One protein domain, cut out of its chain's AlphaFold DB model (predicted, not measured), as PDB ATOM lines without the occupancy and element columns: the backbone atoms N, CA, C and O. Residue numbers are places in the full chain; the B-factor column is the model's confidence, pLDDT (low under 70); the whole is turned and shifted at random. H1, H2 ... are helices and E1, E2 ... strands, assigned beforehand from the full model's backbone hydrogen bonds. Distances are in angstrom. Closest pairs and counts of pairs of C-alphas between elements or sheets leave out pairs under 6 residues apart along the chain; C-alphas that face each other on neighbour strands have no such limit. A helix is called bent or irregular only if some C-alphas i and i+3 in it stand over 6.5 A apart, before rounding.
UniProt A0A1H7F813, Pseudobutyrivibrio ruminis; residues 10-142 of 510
ATOM      1  N   LYS A  10     -21.543  32.283 -25.829       97.88
ATOM      2  CA  LYS A  10     -21.599  31.598 -27.121       97.88
ATOM      3  C   LYS A  10     -23.014  31.073 -27.344       97.88
ATOM      4  O   LYS A  10     -23.463  30.189 -26.616       97.88
ATOM      5  N   MET A  11     -23.713  31.618 -28.328       98.50
ATOM      6  CA  MET A  11     -25.119  31.332 -28.599       98.50
ATOM      7  C   MET A  11     -25.273  30.608 -29.935       98.50
ATOM      8  O   MET A  11     -24.831  31.124 -30.956       98.50
ATOM      9  N   ALA A  12     -25.928  29.448 -29.921       98.62
ATOM     10  CA  ALA A  12     -26.392  28.765 -31.122       98.62
ATOM     11  C   ALA A  12     -27.835  29.177 -31.417       98.62
ATOM     12  O   ALA A  12     -28.708  29.061 -30.551       98.62
ATOM     13  N   VAL A  13     -28.087  29.624 -32.644       98.44
ATOM     14  CA  VAL A  13     -29.417  30.014 -33.108       98.44
ATOM     15  C   VAL A  13     -29.835  29.142 -34.276       98.44
ATOM     16  O   VAL A  13     -29.225  29.192 -35.339       98.44
ATOM     17  N   MET A  14     -30.912  28.389 -34.101       97.62
ATOM     18  CA  MET A  14     -31.570  27.666 -35.181       97.62
ATOM     19  C   MET A  14     -32.665  28.539 -35.798       97.62
ATOM     20  O   MET A  14     -33.644  28.885 -35.127       97.62
ATOM     21  N   LEU A  15     -32.522  28.866 -37.080       95.75
ATOM     22  CA  LEU A  15     -33.560  29.553 -37.851       95.75
ATOM     23  C   LEU A  15     -34.613  28.557 -38.343       95.75
ATOM     24  O   LEU A  15     -34.275  27.410 -38.633       95.75
ATOM     25  N   ASN A  16     -35.884  28.935 -38.483       92.44
ATOM     26  CA  ASN A  16     -36.960  28.021 -38.895       92.44
ATOM     27  C   ASN A  16     -37.812  28.556 -40.057       92.44
ATOM     28  O   ASN A  16     -37.771  29.716 -40.446       92.44
ATOM     29  N   GLY A  17     -38.592  27.659 -40.663       89.00
ATOM     30  CA  GLY A  17     -39.472  28.007 -41.777       89.00
ATOM     31  C   GLY A  17     -38.754  28.014 -43.125       89.00
ATOM     32  O   GLY A  17     -38.075  27.051 -43.471       89.00
ATOM     33  N   GLY A  18     -38.994  29.054 -43.921       89.00
ATOM     34  CA  GLY A  18     -38.392  29.220 -45.243       89.00
ATOM     35  C   GLY A  18     -37.747  30.588 -45.398       89.00
ATOM     36  O   GLY A  18     -37.727  31.386 -44.468       89.00
ATOM     37  N   LEU A  19     -37.279  30.882 -46.607       90.12
ATOM     38  CA  LEU A  19     -36.501  32.079 -46.935       90.12
ATOM     39  C   LEU A  19     -37.095  33.399 -46.416       90.12
ATOM     40  O   LEU A  19     -36.381  34.204 -45.824       90.12
ATOM     41  N   GLY A  20     -38.410  33.588 -46.569       91.75
ATOM     42  CA  GLY A  20     -39.110  34.759 -46.037       91.75
ATOM     43  C   GLY A  20     -39.074  34.860 -44.511       91.75
ATOM     44  O   GLY A  20     -38.902  35.939 -43.960       91.75
ATOM     45  N   THR A  21     -39.172  33.726 -43.820       93.00
ATOM     46  CA  THR A  21     -39.071  33.661 -42.358       93.00
ATOM     47  C   THR A  21     -37.633  33.891 -41.899       93.00
ATOM     48  O   THR A  21     -37.415  34.693 -40.999       93.00
ATOM     49  N   TYR A  22     -36.642  33.301 -42.574       95.75
ATOM     50  CA  TYR A  22     -35.229  33.483 -42.229       95.75
ATOM     51  C   TYR A  22     -34.808  34.950 -42.220       95.75
ATOM     52  O   TYR A  22     -34.143  35.384 -41.285       95.75
ATOM     53  N   VAL A  23     -35.236  35.752 -43.200       96.88
ATOM     54  CA  VAL A  23     -34.896  37.183 -43.206       96.88
ATOM     55  C   VAL A  23     -35.554  37.958 -42.054       96.88
ATOM     56  O   VAL A  23     -34.968  38.910 -41.543       96.88
ATOM     57  N   MET A  24     -36.741  37.544 -41.595       97.25
ATOM     58  CA  MET A  24     -37.410  38.118 -40.414       97.25
ATOM     59  C   MET A  24     -36.685  37.740 -39.118       97.25
ATOM     60  O   MET A  24     -36.512  38.574 -38.233       97.25
ATOM     61  N   GLU A  25     -36.225  36.497 -39.016       97.69
ATOM     62  CA  GLU A  25     -35.482  36.009 -37.855       97.69
ATOM     63  C   GLU A  25     -34.084  36.640 -37.777       97.69
ATOM     64  O   GLU A  25     -33.652  37.052 -36.702       97.69
ATOM     65  N   LEU A  26     -33.411  36.830 -38.917       98.38
ATOM     66  CA  LEU A  26     -32.157  37.586 -39.006       98.38
ATOM     67  C   LEU A  26     -32.340  39.054 -38.601       98.38
ATOM     68  O   LEU A  26     -31.480  39.614 -37.923       98.38
ATOM     69  N   ASN A  27     -33.478  39.668 -38.943       98.38
ATOM     70  CA  ASN A  27     -33.819  41.006 -38.458       98.38
ATOM     71  C   ASN A  27     -33.912  41.054 -36.933       98.38
ATOM     72  O   ASN A  27     -33.318  41.930 -36.305       98.38
ATOM     73  N   TYR A  28     -34.612  40.086 -36.339       98.44
ATOM     74  CA  TYR A  28     -34.705  39.966 -34.889       98.44
ATOM     75  C   TYR A  28     -33.325  39.765 -34.245       98.44
ATOM     76  O   TYR A  28     -33.002  40.436 -33.263       98.44
ATOM     77  N   LEU A  29     -32.472  38.910 -34.822       98.44
ATOM     78  CA  LEU A  29     -31.097  38.719 -34.353       98.44
ATOM     79  C   LEU A  29     -30.264  39.998 -34.425       98.44
ATOM     80  O   LEU A  29     -29.503  40.278 -33.501       98.44
ATOM     81  N   GLN A  30     -30.426  40.807 -35.471       98.44
ATOM     82  CA  GLN A  30     -29.745  42.092 -35.541       98.44
ATOM     83  C   GLN A  30     -30.244  43.060 -34.459       98.44
ATOM     84  O   GLN A  30     -29.431  43.782 -33.877       98.44
ATOM     85  N   CYS A  31     -31.542  43.071 -34.136       98.44
ATOM     86  CA  CYS A  31     -32.070  43.866 -33.021       98.44
ATOM     87  C   CYS A  31     -31.486  43.391 -31.681       98.44
ATOM     88  O   CYS A  31     -31.032  44.206 -30.877       98.44
ATOM     89  N   LEU A  32     -31.422  42.072 -31.476       98.31
ATOM     90  CA  LEU A  32     -30.820  41.459 -30.294       98.31
ATOM     91  C   LEU A  32     -29.345  41.855 -30.150       98.31
ATOM     92  O   LEU A  32     -28.919  42.315 -29.091       98.31
ATOM     93  N   TYR A  33     -28.575  41.730 -31.231       97.81
ATOM     94  CA  TYR A  33     -27.160  42.080 -31.256       97.81
ATOM     95  C   TYR A  33     -26.930  43.583 -31.082       97.81
ATOM     96  O   TYR A  33     -25.997  43.982 -30.396       97.81
ATOM     97  N   SER A  34     -27.804  44.433 -31.624       97.38
ATOM     98  CA  SER A  34     -27.713  45.886 -31.425       97.38
ATOM     99  C   SER A  34     -27.814  46.273 -29.946       97.38
ATOM    100  O   SER A  34     -27.219  47.265 -29.534       97.38
ATOM    101  N   LYS A  35     -28.538  45.486 -29.138       97.31
ATOM    102  CA  LYS A  35     -28.689  45.724 -27.699       97.31
ATOM    103  C   LYS A  35     -27.669  44.974 -26.835       97.31
ATOM    104  O   LYS A  35     -27.287  45.483 -25.786       97.31
ATOM    105  N   PHE A  36     -27.234  43.782 -27.251       97.44
ATOM    106  CA  PHE A  36     -26.433  42.874 -26.416       97.44
ATOM    107  C   PHE A  36     -25.141  42.354 -27.075       97.44
ATOM    108  O   PHE A  36     -24.492  41.464 -26.529       97.44
ATOM    109  N   GLY A  37     -24.726  42.884 -28.227       95.50
ATOM    110  CA  GLY A  37     -23.612  42.362 -29.035       95.50
ATOM    111  C   GLY A  37     -22.249  42.329 -28.332       95.50
ATOM    112  O   GLY A  37     -21.419  41.457 -28.613       95.50
ATOM    113  N   ASP A  38     -22.029  43.197 -27.343       94.88
ATOM    114  CA  ASP A  38     -20.820  43.168 -26.506       94.88
ATOM    115  C   ASP A  38     -20.726  41.888 -25.664       94.88
ATOM    116  O   ASP A  38     -19.630  41.395 -25.388       94.88
ATOM    117  N   SER A  39     -21.871  41.302 -25.317       96.44
ATOM    118  CA  SER A  39     -21.982  40.087 -24.510       96.44
ATOM    119  C   SER A  39     -22.170  38.814 -25.335       96.44
ATOM    120  O   SER A  39     -22.068  37.733 -24.762       96.44
ATOM    121  N   LEU A  40     -22.434  38.905 -26.643       97.38
ATOM    122  CA  LEU A  40     -22.859  37.771 -27.473       97.38
ATOM    123  C   LEU A  40     -21.842  37.389 -28.557       97.38
ATOM    124  O   LEU A  40     -21.245  38.241 -29.219       97.38
ATOM    125  N   LEU A  41     -21.692  36.082 -28.761       97.44
ATOM    126  CA  LEU A  41     -21.069  35.469 -29.931       97.44
ATOM    127  C   LEU A  41     -22.117  34.560 -30.583       97.44
ATOM    128  O   LEU A  41     -22.498  33.558 -29.983       97.44
ATOM    129  N   VAL A  42     -22.638  34.957 -31.744       98.38
ATOM    130  CA  VAL A  42     -23.843  34.359 -32.341       98.38
ATOM    131  C   VAL A  42     -23.470  33.460 -33.512       98.38
ATOM    132  O   VAL A  42     -23.060  33.961 -34.555       98.38
ATOM    133  N   ASP A  43     -23.662  32.156 -33.349       98.50
ATOM    134  CA  ASP A  43     -23.530  31.179 -34.426       98.50
ATOM    135  C   ASP A  43     -24.923  30.782 -34.926       98.50
ATOM    136  O   ASP A  43     -25.824  30.515 -34.123       98.50
ATOM    137  N   VAL A  44     -25.114  30.743 -36.244       98.56
ATOM    138  CA  VAL A  44     -26.437  30.549 -36.855       98.56
ATOM    139  C   VAL A  44     -26.497  29.259 -37.672       98.56
ATOM    140  O   VAL A  44     -25.681  29.027 -38.555       98.56
ATOM    141  N   PHE A  45     -27.518  28.442 -37.426       98.00
ATOM    142  CA  PHE A  45     -27.828  27.215 -38.156       98.00
ATOM    143  C   PHE A  45     -29.132  27.440 -38.924       98.00
ATOM    144  O   PHE A  45     -30.166  27.733 -38.318       98.00
ATOM    145  N   ALA A  46     -29.100  27.360 -40.255       95.62
ATOM    146  CA  ALA A  46     -30.226  27.807 -41.081       95.62
ATOM    147  C   ALA A  46     -30.683  26.764 -42.108       95.62
ATOM    148  O   ALA A  46     -31.458  25.865 -41.774       95.62
ATOM    149  N   THR A  47     -30.266  26.914 -43.367       94.50
ATOM    150  CA  THR A  47     -30.653  26.023 -44.469       94.50
ATOM    151  C   THR A  47     -29.633  24.903 -44.646       94.50
ATOM    152  O   THR A  47     -28.506  25.010 -44.168       94.50
ATOM    153  N   ASN A  48     -29.995  23.858 -45.392       94.31
ATOM    154  CA  ASN A  48     -29.043  22.850 -45.878       94.31
ATOM    155  C   ASN A  48     -28.405  23.244 -47.226       94.31
ATOM    156  O   ASN A  48     -27.954  22.387 -47.980       94.31
ATOM    157  N   SER A  49     -28.362  24.544 -47.537       94.62
ATOM    158  CA  SER A  49     -27.695  25.099 -48.711       94.62
ATOM    159  C   SER A  49     -26.629  26.115 -48.303       94.62
ATOM    160  O   SER A  49     -26.928  27.190 -47.774       94.62
ATOM    161  N   ASN A  50     -25.371  25.801 -48.616       95.25
ATOM    162  CA  ASN A  50     -24.248  26.710 -48.382       95.25
ATOM    163  C   ASN A  50     -24.400  28.026 -49.156       95.25
ATOM    164  O   ASN A  50     -24.083  29.084 -48.617       95.25
ATOM    165  N   SER A  51     -24.909  27.988 -50.394       94.88
ATOM    166  CA  SER A  51     -25.077  29.198 -51.209       94.88
ATOM    167  C   SER A  51     -26.116  30.148 -50.611       94.88
ATOM    168  O   SER A  51     -25.869  31.352 -50.540       94.88
ATOM    169  N   VAL A  52     -27.231  29.613 -50.105       95.38
ATOM    170  CA  VAL A  52     -28.281  30.407 -49.450       95.38
ATOM    171  C   VAL A  52     -27.793  30.949 -48.109       95.38
ATOM    172  O   VAL A  52     -27.932  32.142 -47.853       95.38
ATOM    173  N   ASN A  53     -27.168  30.113 -47.270       97.06
ATOM    174  CA  ASN A  53     -26.640  30.556 -45.974       97.06
ATOM    175  C   ASN A  53     -25.612  31.679 -46.147       97.06
ATOM    176  O   ASN A  53     -25.740  32.729 -45.516       97.06
ATOM    177  N   ARG A  54     -24.665  31.506 -47.079       97.31
ATOM    178  CA  ARG A  54     -23.698  32.542 -47.452       97.31
ATOM    179  C   ARG A  54     -24.403  33.818 -47.904       97.31
ATOM    180  O   ARG A  54     -24.115  34.891 -47.388       97.31
ATOM    181  N   GLY A  55     -25.366  33.727 -48.818       96.75
ATOM    182  CA  GLY A  55     -26.040  34.916 -49.338       96.75
ATOM    183  C   GLY A  55     -26.893  35.681 -48.321       96.75
ATOM    184  O   GLY A  55     -27.119  36.881 -48.499       96.75
ATOM    185  N   LEU A  56     -27.350  35.019 -47.256       97.38
ATOM    186  CA  LEU A  56     -28.082  35.640 -46.152       97.38
ATOM    187  C   LEU A  56     -27.145  36.273 -45.106       97.38
ATOM    188  O   LEU A  56     -27.438  37.351 -44.581       97.38
ATOM    189  N   MET A  57     -26.037  35.607 -44.779       97.56
ATOM    190  CA  MET A  57     -25.300  35.853 -43.532       97.56
ATOM    191  C   MET A  57     -23.872  36.371 -43.729       97.56
ATOM    192  O   MET A  57     -23.317  36.977 -42.811       97.56
ATOM    193  N   GLU A  58     -23.287  36.206 -44.916       96.81
ATOM    194  CA  GLU A  58     -21.907  36.611 -45.185       96.81
ATOM    195  C   GLU A  58     -21.694  38.112 -44.947       96.81
ATOM    196  O   GLU A  58     -22.424  38.980 -45.444       96.81
ATOM    197  N   GLY A  59     -20.653  38.426 -44.176       94.19
ATOM    198  CA  GLY A  59     -20.263  39.795 -43.862       94.19
ATOM    199  C   GLY A  59     -21.242  40.550 -42.956       94.19
ATOM    200  O   GLY A  59     -21.139  41.779 -42.877       94.19
ATOM    201  N   GLN A  60     -22.191  39.878 -42.301       97.38
ATOM    202  CA  GLN A  60     -23.072  40.504 -41.313       97.38
ATOM    203  C   GLN A  60     -22.363  40.626 -39.954       97.38
ATOM    204  O   GLN A  60     -21.921  39.621 -39.410       97.38
ATOM    205  N   PRO A  61     -22.270  41.828 -39.350       95.56
ATOM    206  CA  PRO A  61     -21.466  42.045 -38.142       95.56
ATOM    207  C   PRO A  61     -22.052  41.407 -36.875       95.56
ATOM    208  O   PRO A  61     -21.369  41.335 -35.857       95.56
ATOM    209  N   PHE A  62     -23.322  41.000 -36.918       97.31
ATOM    210  CA  PHE A  62     -24.022  40.359 -35.805       97.31
ATOM    211  C   PHE A  62     -23.942  38.828 -35.835       97.31
ATOM    212  O   PHE A  62     -24.504  38.178 -34.956       97.31
ATOM    213  N   ILE A  63     -23.267  38.261 -36.836       98.00
ATOM    214  CA  ILE A  63     -23.084  36.822 -37.019       98.00
ATOM    215  C   ILE A  63     -21.596  36.528 -36.867       98.00
ATOM    216  O   ILE A  63     -20.768  37.160 -37.517       98.00
ATOM    217  N   ASN A  64     -21.265  35.596 -35.979       97.44
ATOM    218  CA  ASN A  64     -19.903  35.110 -35.804       97.44
ATOM    219  C   ASN A  64     -19.582  34.049 -36.860       97.44
ATOM    220  O   ASN A  64     -18.665  34.232 -37.647       97.44
ATOM    221  N   GLU A  65     -20.372  32.980 -36.890       97.56
ATOM    222  CA  GLU A  65     -20.260  31.890 -37.859       97.56
ATOM    223  C   GLU A  65     -21.657  31.425 -38.280       97.56
ATOM    224  O   GLU A  65     -22.651  31.659 -37.581       97.56
ATOM    225  N   TYR A  66     -21.746  30.748 -39.421       97.81
ATOM    226  CA  TYR A  66     -22.985  30.128 -39.869       97.81
ATOM    227  C   TYR A  66     -22.745  28.735 -40.448       97.81
ATOM    228  O   TYR A  66     -21.725  28.473 -41.081       97.81
ATOM    229  N   PHE A  67     -23.713  27.847 -40.244       97.62
ATOM    230  CA  PHE A  67     -23.600  26.419 -40.534       97.62
ATOM    231  C   PHE A  67     -24.843  25.894 -41.250       97.62
ATOM    232  O   PHE A  67     -25.913  26.524 -41.244       97.62
ATOM    233  N   LEU A  68     -24.712  24.720 -41.867       97.75
ATOM    234  CA  LEU A  68     -25.862  23.989 -42.375       97.75
ATOM    235  C   LEU A  68     -26.764  23.569 -41.216       97.75
ATOM    236  O   LEU A  68     -26.323  23.365 -40.083       97.75
ATOM    237  N   ARG A  69     -28.056  23.421 -41.504       95.25
ATOM    238  CA  ARG A  69     -29.045  23.042 -40.492       95.25
ATOM    239  C   ARG A  69     -28.687  21.731 -39.796       95.25
ATOM    240  O   ARG A  69     -28.772  21.638 -38.574       95.25
ATOM    241  N   ASP A  70     -28.296  20.737 -40.587       96.12
ATOM    242  CA  ASP A  70     -28.048  19.372 -40.114       96.12
ATOM    243  C   ASP A  70     -26.712  19.233 -39.359       96.12
ATOM    244  O   ASP A  70     -26.455  18.199 -38.747       96.12
ATOM    245  N   GLU A  71     -25.879  20.280 -39.351       95.94
ATOM    246  CA  GLU A  71     -24.639  20.353 -38.562       95.94
ATOM    247  C   GLU A  71     -24.882  20.831 -37.122       95.94
ATOM    248  O   GLU A  71     -23.940  20.973 -36.339       95.94
ATOM    249  N   TYR A  72     -26.136  21.103 -36.755       96.00
ATOM    250  CA  TYR A  72     -26.478  21.603 -35.433       96.00
ATOM    251  C   TYR A  72     -26.053  20.659 -34.305       96.00
ATOM    252  O   TYR A  72     -26.392  19.475 -34.277       96.00
ATOM    253  N   SER A  73     -25.379  21.243 -33.315       92.81
ATOM    254  CA  SER A  73     -25.053  20.616 -32.040       92.81
ATOM    255  C   SER A  73     -25.197  21.634 -30.915       92.81
ATOM    256  O   SER A  73     -24.818  22.796 -31.059       92.81
ATOM    257  N   SER A  74     -25.715  21.193 -29.767       93.31
ATOM    258  CA  SER A  74     -25.735  22.000 -28.543       93.31
ATOM    259  C   SER A  74     -24.380  22.023 -27.826       93.31
ATOM    260  O   SER A  74     -24.193  22.789 -26.881       93.31
ATOM    261  N   GLU A  75     -23.436  21.164 -28.219       94.50
ATOM    262  CA  GLU A  75     -22.144  21.048 -27.545       94.50
ATOM    263  C   GLU A  75     -21.301  22.320 -27.694       94.50
ATOM    264  O   GLU A  75     -21.132  22.876 -28.777       94.50
ATOM    265  N   GLY A  76     -20.734  22.777 -26.576       94.00
ATOM    266  CA  GLY A  76     -19.846  23.939 -26.550       94.00
ATOM    267  C   GLY A  76     -20.548  25.299 -26.622       94.00
ATOM    268  O   GLY A  76     -19.850  26.314 -26.662       94.00
ATOM    269  N   TYR A  77     -21.882  25.336 -26.612       97.94
ATOM    270  CA  TYR A  77     -22.677  26.560 -26.513       97.94
ATOM    271  C   TYR A  77     -23.132  26.826 -25.078       97.94
ATOM    272  O   TYR A  77     -23.334  25.904 -24.298       97.94
ATOM    273  N   ASP A  78     -23.310  28.104 -24.747       98.25
ATOM    274  CA  ASP A  78     -23.827  28.574 -23.455       98.25
ATOM    275  C   ASP A  78     -25.336  28.820 -23.495       98.25
ATOM    276  O   ASP A  78     -25.988  28.860 -22.457       98.25
ATOM    277  N   LEU A  79     -25.881  29.028 -24.694       98.62
ATOM    278  CA  LEU A  79     -27.293  29.254 -24.964       98.62
ATOM    279  C   LEU A  79     -27.629  28.637 -26.321       98.62
ATOM    280  O   LEU A  79     -26.945  28.904 -27.306       98.62
ATOM    281  N   CYS A  80     -28.689  27.842 -26.377       98.62
ATOM    282  CA  CYS A  80     -29.264  27.343 -27.619       98.62
ATOM    283  C   CYS A  80     -30.706  27.823 -27.727       98.62
ATOM    284  O   CYS A  80     -31.508  27.604 -26.811       98.62
ATOM    285  N   ILE A  81     -31.029  28.458 -28.850       97.88
ATOM    286  CA  ILE A  81     -32.382  28.922 -29.141       97.88
ATOM    287  C   ILE A  81     -32.837  28.494 -30.533       97.88
ATOM    288  O   ILE A  81     -32.043  28.427 -31.469       97.88
ATOM    289  N   ASP A  82     -34.138  28.260 -30.667       96.06
ATOM    290  CA  ASP A  82     -34.833  28.208 -31.949       96.06
ATOM    291  C   ASP A  82     -35.638  29.498 -32.110       96.06
ATOM    292  O   ASP A  82     -36.328  29.921 -31.177       96.06
ATOM    293  N   ILE A  83     -35.595  30.110 -33.291       95.25
ATOM    294  CA  ILE A  83     -36.453  31.252 -33.616       95.25
ATOM    295  C   ILE A  83     -37.446  30.815 -34.685       95.25
ATOM    296  O   ILE A  83     -37.074  30.165 -35.656       95.25
ATOM    297  N   ASN A  84     -38.716  31.133 -34.453       92.31
ATOM    298  CA  ASN A  84     -39.781  31.131 -35.450       92.31
ATOM    299  C   ASN A  84     -40.667  32.347 -35.148       92.31
ATOM    300  O   ASN A  84     -40.181  33.478 -35.170       92.31
ATOM    301  N   TRP A  85     -41.940  32.159 -34.802       94.38
ATOM    302  CA  TRP A  85     -42.800  33.237 -34.311       94.38
ATOM    303  C   TRP A  85     -42.281  33.856 -33.011       94.38
ATOM    304  O   TRP A  85     -42.309  35.075 -32.858       94.38
ATOM    305  N   PHE A  86     -41.763  33.018 -32.115       95.94
ATOM    306  CA  PHE A  86     -41.191  33.398 -30.827       95.94
ATOM    307  C   PHE A  86     -39.860  32.677 -30.609       95.94
ATOM    308  O   PHE A  86     -39.537  31.725 -31.325       95.94
ATOM    309  N   VAL A  87     -39.093  33.133 -29.619       96.75
ATOM    310  CA  VAL A  87     -37.849  32.478 -29.205       96.75
ATOM    311  C   VAL A  87     -38.172  31.296 -28.297       96.75
ATOM    312  O   VAL A  87     -38.812  31.460 -27.257       96.75
ATOM    313  N   LYS A  88     -37.696  30.112 -28.671       96.62
ATOM    314  CA  LYS A  88     -37.713  28.911 -27.838       96.62
ATOM    315  C   LYS A  88     -36.314  28.672 -27.287       96.62
ATOM    316  O   LYS A  88     -35.361  28.601 -28.055       96.62
ATOM    317  N   VAL A  89     -36.194  28.495 -25.976       97.62
ATOM    318  CA  VAL A  89     -34.911  28.220 -25.317       97.62
ATOM    319  C   VAL A  89     -34.790  26.717 -25.093       97.62
ATOM    320  O   VAL A  89     -35.554  26.144 -24.318       97.62
ATOM    321  N   SER A  90     -33.841  26.068 -25.769       95.81
ATOM    322  CA  SER A  90     -33.614  24.622 -25.645       95.81
ATOM    323  C   SER A  90     -32.541  24.272 -24.614       95.81
ATOM    324  O   SER A  90     -32.626  23.222 -23.979       95.81
ATOM    325  N   TYR A  91     -31.564  25.155 -24.405       97.88
ATOM    326  CA  TYR A  91     -30.502  24.992 -23.415       97.88
ATOM    327  C   TYR A  91     -29.943  26.353 -22.995       97.88
ATOM    328  O   TYR A  91     -29.846  27.247 -23.833       97.88
ATOM    329  N   PHE A  92     -29.533  26.502 -21.732       98.25
ATOM    330  CA  PHE A  92     -28.772  27.664 -21.271       98.25
ATOM    331  C   PHE A  92     -27.942  27.364 -20.007       98.25
ATOM    332  O   PHE A  92     -28.375  26.599 -19.145       98.25
ATOM    333  N   ASP A  93     -26.775  28.000 -19.868       97.75
ATOM    334  CA  ASP A  93     -25.985  28.050 -18.628       97.75
ATOM    335  C   ASP A  93     -26.331  29.323 -17.842       97.75
ATOM    336  O   ASP A  93     -25.792  30.408 -18.080       97.75
ATOM    337  N   GLU A  94     -27.244  29.182 -16.882       97.06
ATOM    338  CA  GLU A  94     -27.733  30.281 -16.045       97.06
ATOM    339  C   GLU A  94     -26.605  31.038 -15.332       97.06
ATOM    340  O   GLU A  94     -26.572  32.270 -15.333       97.06
ATOM    341  N   THR A  95     -25.658  30.305 -14.737       96.50
ATOM    342  CA  THR A  95     -24.599  30.898 -13.908       96.50
ATOM    343  C   THR A  95     -23.660  31.728 -14.771       96.50
ATOM    344  O   THR A  95     -23.282  32.845 -14.407       96.50
ATOM    345  N   LYS A  96     -23.282  31.198 -15.938       96.12
ATOM    346  CA  LYS A  96     -22.398  31.897 -16.866       96.12
ATOM    347  C   LYS A  96     -23.081  33.108 -17.493       96.12
ATOM    348  O   LYS A  96     -22.460  34.170 -17.531       96.12
ATOM    349  N   ILE A  97     -24.332  32.975 -17.934       97.56
ATOM    350  CA  ILE A  97     -25.078  34.066 -18.572       97.56
ATOM    351  C   ILE A  97     -25.301  35.223 -17.592       97.56
ATOM    352  O   ILE A  97     -24.927  36.349 -17.921       97.56
ATOM    353  N   LYS A  98     -25.791  34.956 -16.368       96.56
ATOM    354  CA  LYS A  98     -25.959  35.980 -15.317       96.56
ATOM    355  C   LYS A  98     -24.668  36.740 -15.034       96.56
ATOM    356  O   LYS A  98     -24.683  37.960 -14.904       96.56
ATOM    357  N   ARG A  99     -23.542  36.022 -14.960       96.19
ATOM    358  CA  ARG A  99     -22.225  36.618 -14.695       96.19
ATOM    359  C   ARG A  99     -21.738  37.515 -15.835       96.19
ATOM    360  O   ARG A  99     -21.053  38.493 -15.565       96.19
ATOM    361  N   ILE A 100     -22.016  37.157 -17.091       96.81
ATOM    362  CA  ILE A 100     -21.561  37.929 -18.261       96.81
ATOM    363  C   ILE A 100     -22.465  39.138 -18.505       96.81
ATOM    364  O   ILE A 100     -21.962  40.219 -18.804       96.81
ATOM    365  N   SER A 101     -23.784  38.958 -18.418       96.69
ATOM    366  CA  SER A 101     -24.757  40.015 -18.683       96.69
ATOM    367  C   SER A 101     -26.077  39.745 -17.966       96.69
ATOM    368  O   SER A 101     -26.933  38.997 -18.440       96.69
ATOM    369  N   GLU A 102     -26.256  40.399 -16.819       96.38
ATOM    370  CA  GLU A 102     -27.494  40.334 -16.035       96.38
ATOM    371  C   GLU A 102     -28.696  40.878 -16.824       96.38
ATOM    372  O   GLU A 102     -29.776  40.295 -16.796       96.38
ATOM    373  N   SER A 103     -28.498  41.935 -17.617       96.69
ATOM    374  CA  SER A 103     -29.558  42.511 -18.453       96.69
ATOM    375  C   SER A 103     -29.999  41.576 -19.584       96.69
ATOM    376  O   SER A 103     -31.190  41.513 -19.894       96.69
ATOM    377  N   PHE A 104     -29.073  40.824 -20.187       97.88
ATOM    378  CA  PHE A 104     -29.424  39.784 -21.156       97.88
ATOM    379  C   PHE A 104     -30.126  38.607 -20.474       97.88
ATOM    380  O   PHE A 104     -31.100  38.080 -21.008       97.88
ATOM    381  N   TYR A 105     -29.690  38.231 -19.268       98.12
ATOM    382  CA  TYR A 105     -30.375  37.212 -18.480       98.12
ATOM    383  C   TYR A 105     -31.839  37.596 -18.184       98.12
ATOM    384  O   TYR A 105     -32.723  36.759 -18.337       98.12
ATOM    385  N   THR A 106     -32.138  38.862 -17.874       97.69
ATOM    386  CA  THR A 106     -33.528  39.327 -17.704       97.69
ATOM    387  C   THR A 106     -34.380  39.133 -18.967       97.69
ATOM    388  O   THR A 106     -35.563  38.804 -18.875       97.69
ATOM    389  N   LEU A 107     -33.808  39.314 -20.163       98.12
ATOM    390  CA  LEU A 107     -34.502  39.002 -21.419       98.12
ATOM    391  C   LEU A 107     -34.706  37.489 -21.584       98.12
ATOM    392  O   LEU A 107     -35.798  37.052 -21.949       98.12
ATOM    393  N   LEU A 108     -33.687  36.688 -21.266       98.19
ATOM    394  CA  LEU A 108     -33.779  35.231 -21.290       98.19
ATOM    395  C   LEU A 108     -34.898  34.722 -20.366       98.19
ATOM    396  O   LEU A 108     -35.669  33.854 -20.767       98.19
ATOM    397  N   GLU A 109     -35.056  35.300 -19.173       97.94
ATOM    398  CA  GLU A 109     -36.163  34.974 -18.267       97.94
ATOM    399  C   GLU A 109     -37.529  35.267 -18.884       97.94
ATOM    400  O   GLU A 109     -38.456  34.480 -18.713       97.94
ATOM    401  N   LYS A 110     -37.670  36.354 -19.649       97.88
ATOM    402  CA  LYS A 110     -38.922  36.649 -20.362       97.88
ATOM    403  C   LYS A 110     -39.230  35.594 -21.416       97.88
ATOM    404  O   LYS A 110     -40.369  35.135 -21.483       97.88
ATOM    405  N   TRP A 111     -38.231  35.153 -22.183       97.88
ATOM    406  CA  TRP A 111     -38.404  34.038 -23.119       97.88
ATOM    407  C   TRP A 111     -38.800  32.749 -22.388       97.88
ATOM    408  O   TRP A 111     -39.754  32.087 -22.793       97.88
ATOM    409  N   ILE A 112     -38.139  32.431 -21.267       97.69
ATOM    410  CA  ILE A 112     -38.432  31.245 -20.447       97.69
ATOM    411  C   ILE A 112     -39.848  31.300 -19.847       97.69
ATOM    412  O   ILE A 112     -40.575  30.306 -19.849       97.69
ATOM    413  N   ASN A 113     -40.276  32.463 -19.365       97.06
ATOM    414  CA  ASN A 113     -41.614  32.650 -18.816       97.06
ATOM    415  C   ASN A 113     -42.681  32.545 -19.910       97.06
ATOM    416  O   ASN A 113     -43.698  31.878 -19.719       97.06
ATOM    417  N   PHE A 114     -42.434  33.136 -21.081       95.88
ATOM    418  CA  PHE A 114     -43.348  33.060 -22.217       95.88
ATOM    419  C   PHE A 114     -43.482  31.625 -22.750       95.88
ATOM    420  O   PHE A 114     -44.599  31.172 -23.004       95.88
ATOM    421  N   GLN A 115     -42.383  30.869 -22.859       95.56
ATOM    422  CA  GLN A 115     -42.428  29.471 -23.310       95.56
ATOM    423  C   GLN A 115     -43.069  28.512 -22.297       95.56
ATOM    424  O   GLN A 115     -43.609  27.492 -22.711       95.56
ATOM    425  N   ASN A 116     -43.023  28.814 -20.993       95.12
ATOM    426  CA  ASN A 116     -43.553  27.931 -19.944       95.12
ATOM    427  C   ASN A 116     -44.966  28.310 -19.474       95.12
ATOM    428  O   ASN A 116     -45.645  27.498 -18.847       95.12
ATOM    429  N   SER A 117     -45.423  29.523 -19.781       93.06
ATOM    430  CA  SER A 117     -46.759  30.007 -19.427       93.06
ATOM    431  C   SER A 117     -47.858  29.177 -20.093       93.06
ATOM    432  O   SER A 117     -47.832  28.926 -21.298       93.06
ATOM    433  N   GLU A 118     -48.888  28.810 -19.326       88.94
ATOM    434  CA  GLU A 118     -50.045  28.050 -19.822       88.94
ATOM    435  C   GLU A 118     -50.745  28.728 -21.010       88.94
ATOM    436  O   GLU A 118     -51.291  28.046 -21.875       88.94
ATOM    437  N   ARG A 119     -50.689  30.065 -21.077       86.81
ATOM    438  CA  ARG A 119     -51.350  30.862 -22.119       86.81
ATOM    439  C   ARG A 119     -50.599  30.857 -23.449       86.81
ATOM    440  O   ARG A 119     -51.226  30.976 -24.494       86.81
ATOM    441  N   THR A 120     -49.272  30.752 -23.413       89.88
ATOM    442  CA  THR A 120     -48.396  31.078 -24.555       89.88
ATOM    443  C   THR A 120     -47.478  29.932 -24.966       89.88
ATOM    444  O   THR A 120     -47.022  29.908 -26.105       89.88
ATOM    445  N   ARG A 121     -47.269  28.921 -24.109       90.75
ATOM    446  CA  ARG A 121     -46.381  27.772 -24.378       90.75
ATOM    447  C   ARG A 121     -46.639  27.068 -25.710       90.75
ATOM    448  O   ARG A 121     -45.718  26.577 -26.355       90.75
ATOM    449  N   HIS A 122     -47.897  27.032 -26.142       89.56
ATOM    450  CA  HIS A 122     -48.307  26.381 -27.383       89.56
ATOM    451  C   HIS A 122     -47.892  27.163 -28.640       89.56
ATOM    452  O   HIS A 122     -47.719  26.567 -29.697       89.56
ATOM    453  N   MET A 123     -47.670  28.471 -28.514       91.19
ATOM    454  CA  MET A 123     -47.281  29.362 -29.611       91.19
ATOM    455  C   MET A 123     -45.769  29.374 -29.875       91.19
ATOM    456  O   MET A 123     -45.343  29.799 -30.942       91.19
ATOM    457  N   VAL A 124     -44.952  28.918 -28.919       90.00
ATOM    458  CA  VAL A 124     -43.479  28.926 -29.022       90.00
ATOM    459  C   VAL A 124     -42.935  27.719 -29.794       90.00
ATOM    460  O   VAL A 124     -41.804  27.726 -30.275       90.00
ATOM    461  N   GLY A 125     -43.726  26.655 -29.932       77.56
ATOM    462  CA  GLY A 125     -43.313  25.473 -30.683       77.56
ATOM    463  C   GLY A 125     -43.224  25.726 -32.192       77.56
ATOM    464  O   GLY A 125     -43.979  26.510 -32.752       77.56
ATOM    465  N   ASN A 126     -42.389  24.948 -32.886       67.44
ATOM    466  CA  ASN A 126     -42.312  24.929 -34.356       67.44
ATOM    467  C   ASN A 126     -43.482  24.172 -35.021       67.44
ATOM    468  O   ASN A 126     -43.343  23.625 -36.115       67.44
ATOM    469  N   ASN A 127     -44.634  24.098 -34.351       70.31
ATOM    470  CA  ASN A 127     -45.825  23.454 -34.884       70.31
ATOM    471  C   ASN A 127     -46.773  24.512 -35.453       70.31
ATOM    472  O   ASN A 127     -47.419  25.239 -34.702       70.31
ATOM    473  N   ASN A 128     -46.928  24.502 -36.779       75.38
ATOM    474  CA  ASN A 128     -47.809  25.417 -37.509       75.38
ATOM    475  C   ASN A 128     -49.297  25.314 -37.105       75.38
ATOM    476  O   ASN A 128     -50.106  26.114 -37.567       75.38
ATOM    477  N   MET A 129     -49.682  24.326 -36.287       81.44
ATOM    478  CA  MET A 129     -51.043  24.157 -35.765       81.44
ATOM    479  C   MET A 129     -51.539  25.376 -34.978       81.44
ATOM    480  O   MET A 129     -52.733  25.656 -35.002       81.44
ATOM    481  N   PHE A 130     -50.643  26.102 -34.301       88.06
ATOM    482  CA  PHE A 130     -51.007  27.284 -33.512       88.06
ATOM    483  C   PHE A 130     -50.832  28.602 -34.268       88.06
ATOM    484  O   PHE A 130     -51.167  29.652 -33.727       88.06
ATOM    485  N   ASP A 131     -50.379  28.581 -35.521       90.19
ATOM    486  CA  ASP A 131     -50.190  29.803 -36.305       90.19
ATOM    487  C   ASP A 131     -51.458  30.663 -36.419       90.19
ATOM    488  O   ASP A 131     -51.333  31.880 -36.308       90.19
ATOM    489  N   PRO A 132     -52.682  30.110 -36.550       90.81
ATOM    490  CA  PRO A 132     -53.889  30.930 -36.483       90.81
ATOM    491  C   PRO A 132     -54.078  31.646 -35.144       90.81
ATOM    492  O   PRO A 132     -54.502  32.799 -35.123       90.81
ATOM    493  N   ASN A 133     -53.747  30.995 -34.023       91.12
ATOM    494  CA  ASN A 133     -53.767  31.636 -32.706       91.12
ATOM    495  C   ASN A 133     -52.716  32.745 -32.630       91.12
ATOM    496  O   ASN A 133     -52.991  33.799 -32.066       91.12
ATOM    497  N   ILE A 134     -51.545  32.532 -33.233       93.75
ATOM    498  CA  ILE A 134     -50.483  33.537 -33.307       93.75
ATOM    499  C   ILE A 134     -50.910  34.723 -34.173       93.75
ATOM    500  O   ILE A 134     -50.686  35.863 -33.776       93.75
ATOM    501  N   TYR A 135     -51.583  34.486 -35.301       92.19
ATOM    502  CA  TYR A 135     -52.145  35.557 -36.119       92.19
ATOM    503  C   TYR A 135     -53.156  36.392 -35.328       92.19
ATOM    504  O   TYR A 135     -53.054  37.613 -35.297       92.19
ATOM    505  N   GLN A 136     -54.099  35.750 -34.632       88.75
ATOM    506  CA  GLN A 136     -55.063  36.474 -33.798       88.75
ATOM    507  C   GLN A 136     -54.379  37.245 -32.667       88.75
ATOM    508  O   GLN A 136     -54.703  38.403 -32.423       88.75
ATOM    509  N   TYR A 137     -53.391  36.632 -32.015       90.00
ATOM    510  CA  TYR A 137     -52.605  37.282 -30.974       90.00
ATOM    511  C   TYR A 137     -51.878  38.531 -31.496       90.00
ATOM    512  O   TYR A 137     -51.940  39.581 -30.866       90.00
ATOM    513  N   ALA A 138     -51.251  38.448 -32.673       90.50
ATOM    514  CA  ALA A 138     -50.578  39.581 -33.300       90.50
ATOM    515  C   ALA A 138     -51.562  40.705 -33.672       90.50
ATOM    516  O   ALA A 138     -51.306  41.861 -33.348       90.50
ATOM    517  N   LEU A 139     -52.716  40.365 -34.261       85.75
ATOM    518  CA  LEU A 139     -53.760  41.335 -34.617       85.75
ATOM    519  C   LEU A 139     -54.284  42.093 -33.392       85.75
ATOM    520  O   LEU A 139     -54.374  43.316 -33.434       85.75
ATOM    521  N   VAL A 140     -54.579  41.386 -32.295       83.44
ATOM    522  CA  VAL A 140     -55.059  42.000 -31.043       83.44
ATOM    523  C   VAL A 140     -54.026  42.958 -30.449       83.44
ATOM    524  O   VAL A 140     -54.391  43.978 -29.876       83.44
ATOM    525  N   LEU A 141     -52.736  42.654 -30.599       83.06
ATOM    526  CA  LEU A 141     -51.654  43.515 -30.125       83.06
ATOM    527  C   LEU A 141     -51.284  44.643 -31.098       83.06
ATOM    528  O   LEU A 141     -50.388  45.423 -30.787       83.06
ATOM    529  N   GLY A 142     -51.906  44.721 -32.280       85.38
ATOM    530  CA  GLY A 142     -51.490  45.656 -33.331       85.38
ATOM    531  C   GLY A 142     -50.065  45.393 -33.834       85.38
ATOM    532  O   GLY A 142     -49.364  46.315 -34.249       85.38
TER     533      GLY A 142
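What this domain is: This is residues 10 to 142 of the 510 residues of a protein of Pseudobutyrivibrio ruminis (UniProt A0A1H7F813). A strongly twisted sheet of five strands makes a wall, with H1 running along its strands and H4 crossing its E4 and E5 end on the same face; H2 packs by the E3 edge, and H3 folds back on the start of H4. H5 is set off to one side at the end of a long link. The printed part has 133 residues with five named helices and five named strands, in the order E1 H1 E2 H2 E3 E4 E5 H3 H4 H5, of mixed class. The mixed sheet runs E3 E2 E1 E4 E5. The whole is compact, with a radius of gyration of the C-alphas of 14.8 A and spans of 37 by 37 by 26 A.

Where its parts are: Find C-alpha 10 at (-21.599, 31.598, -27.121); E1 runs from there to residue 15. H1, residues 19 to 36, is 25.3 A long. Next come E2, residues 40 to 45, H2, residues 50 to 57, E3, residues 65 to 67, E4, residues 79 to 83, E5, residues 87 to 92, and H3, residues 94 to 100. H4, residues 102 to 116, starts at C-alpha 102 (-27.494, 40.334, -16.035) and is 20.7 A long. H5, residues 128 to 140, 19.2 A long, ends at C-alpha 140 (-55.059, 42.000, -31.043); it is irregular, with C-alphas 129 and 132 7.4 A apart.

How they stand to each other: Look first at the parallel neighbours E1 and E4, where N 14 and O 81 are 2.9 A apart. E2 is parallel to E1, with N 13 and O 43 at 2.8 A, and E3 to E2, with N 67 and O 44 at 2.8 A. E4 and E5 form an antiparallel hairpin, with N 82 and O 88 at 2.9 A. E1, H1, E2 and E2, H2, E3 are strand-helix-strand units, parallel neighbours with a helix between, both crossovers right-handed. H1 and H2 on one face of the sheet make two layers. H1 is over E1 at a height over the sheet of 8.9 A. H4, on the same face as H1, is over E5 and only just over E4, with 3 C-alphas falling there; it runs across the strands, at 66 degrees to E5 on the local plane. H3 and H4, a helical hairpin, touch through residues 104 to 105 of H4 alone; their closest C-alphas, of Lys 98 and Tyr 105, are 5.6 A apart. H5 is apart from H4 and not on the sheet. In H2, H3 and H4 every O i to N i+4 pair is within hydrogen-bond range, in H1 13 of 14 and in H5 7 of 9.

The domain as a whole: The two farthest C-alphas, of Ser 51 and Glu 118, are 40.1 A apart. The printed part has no cut; the links E3 to E4 and H4 to H5 are long, with 11 residues each. Mean pLDDT of the printed part is 94.5, and residue 126 is under 70.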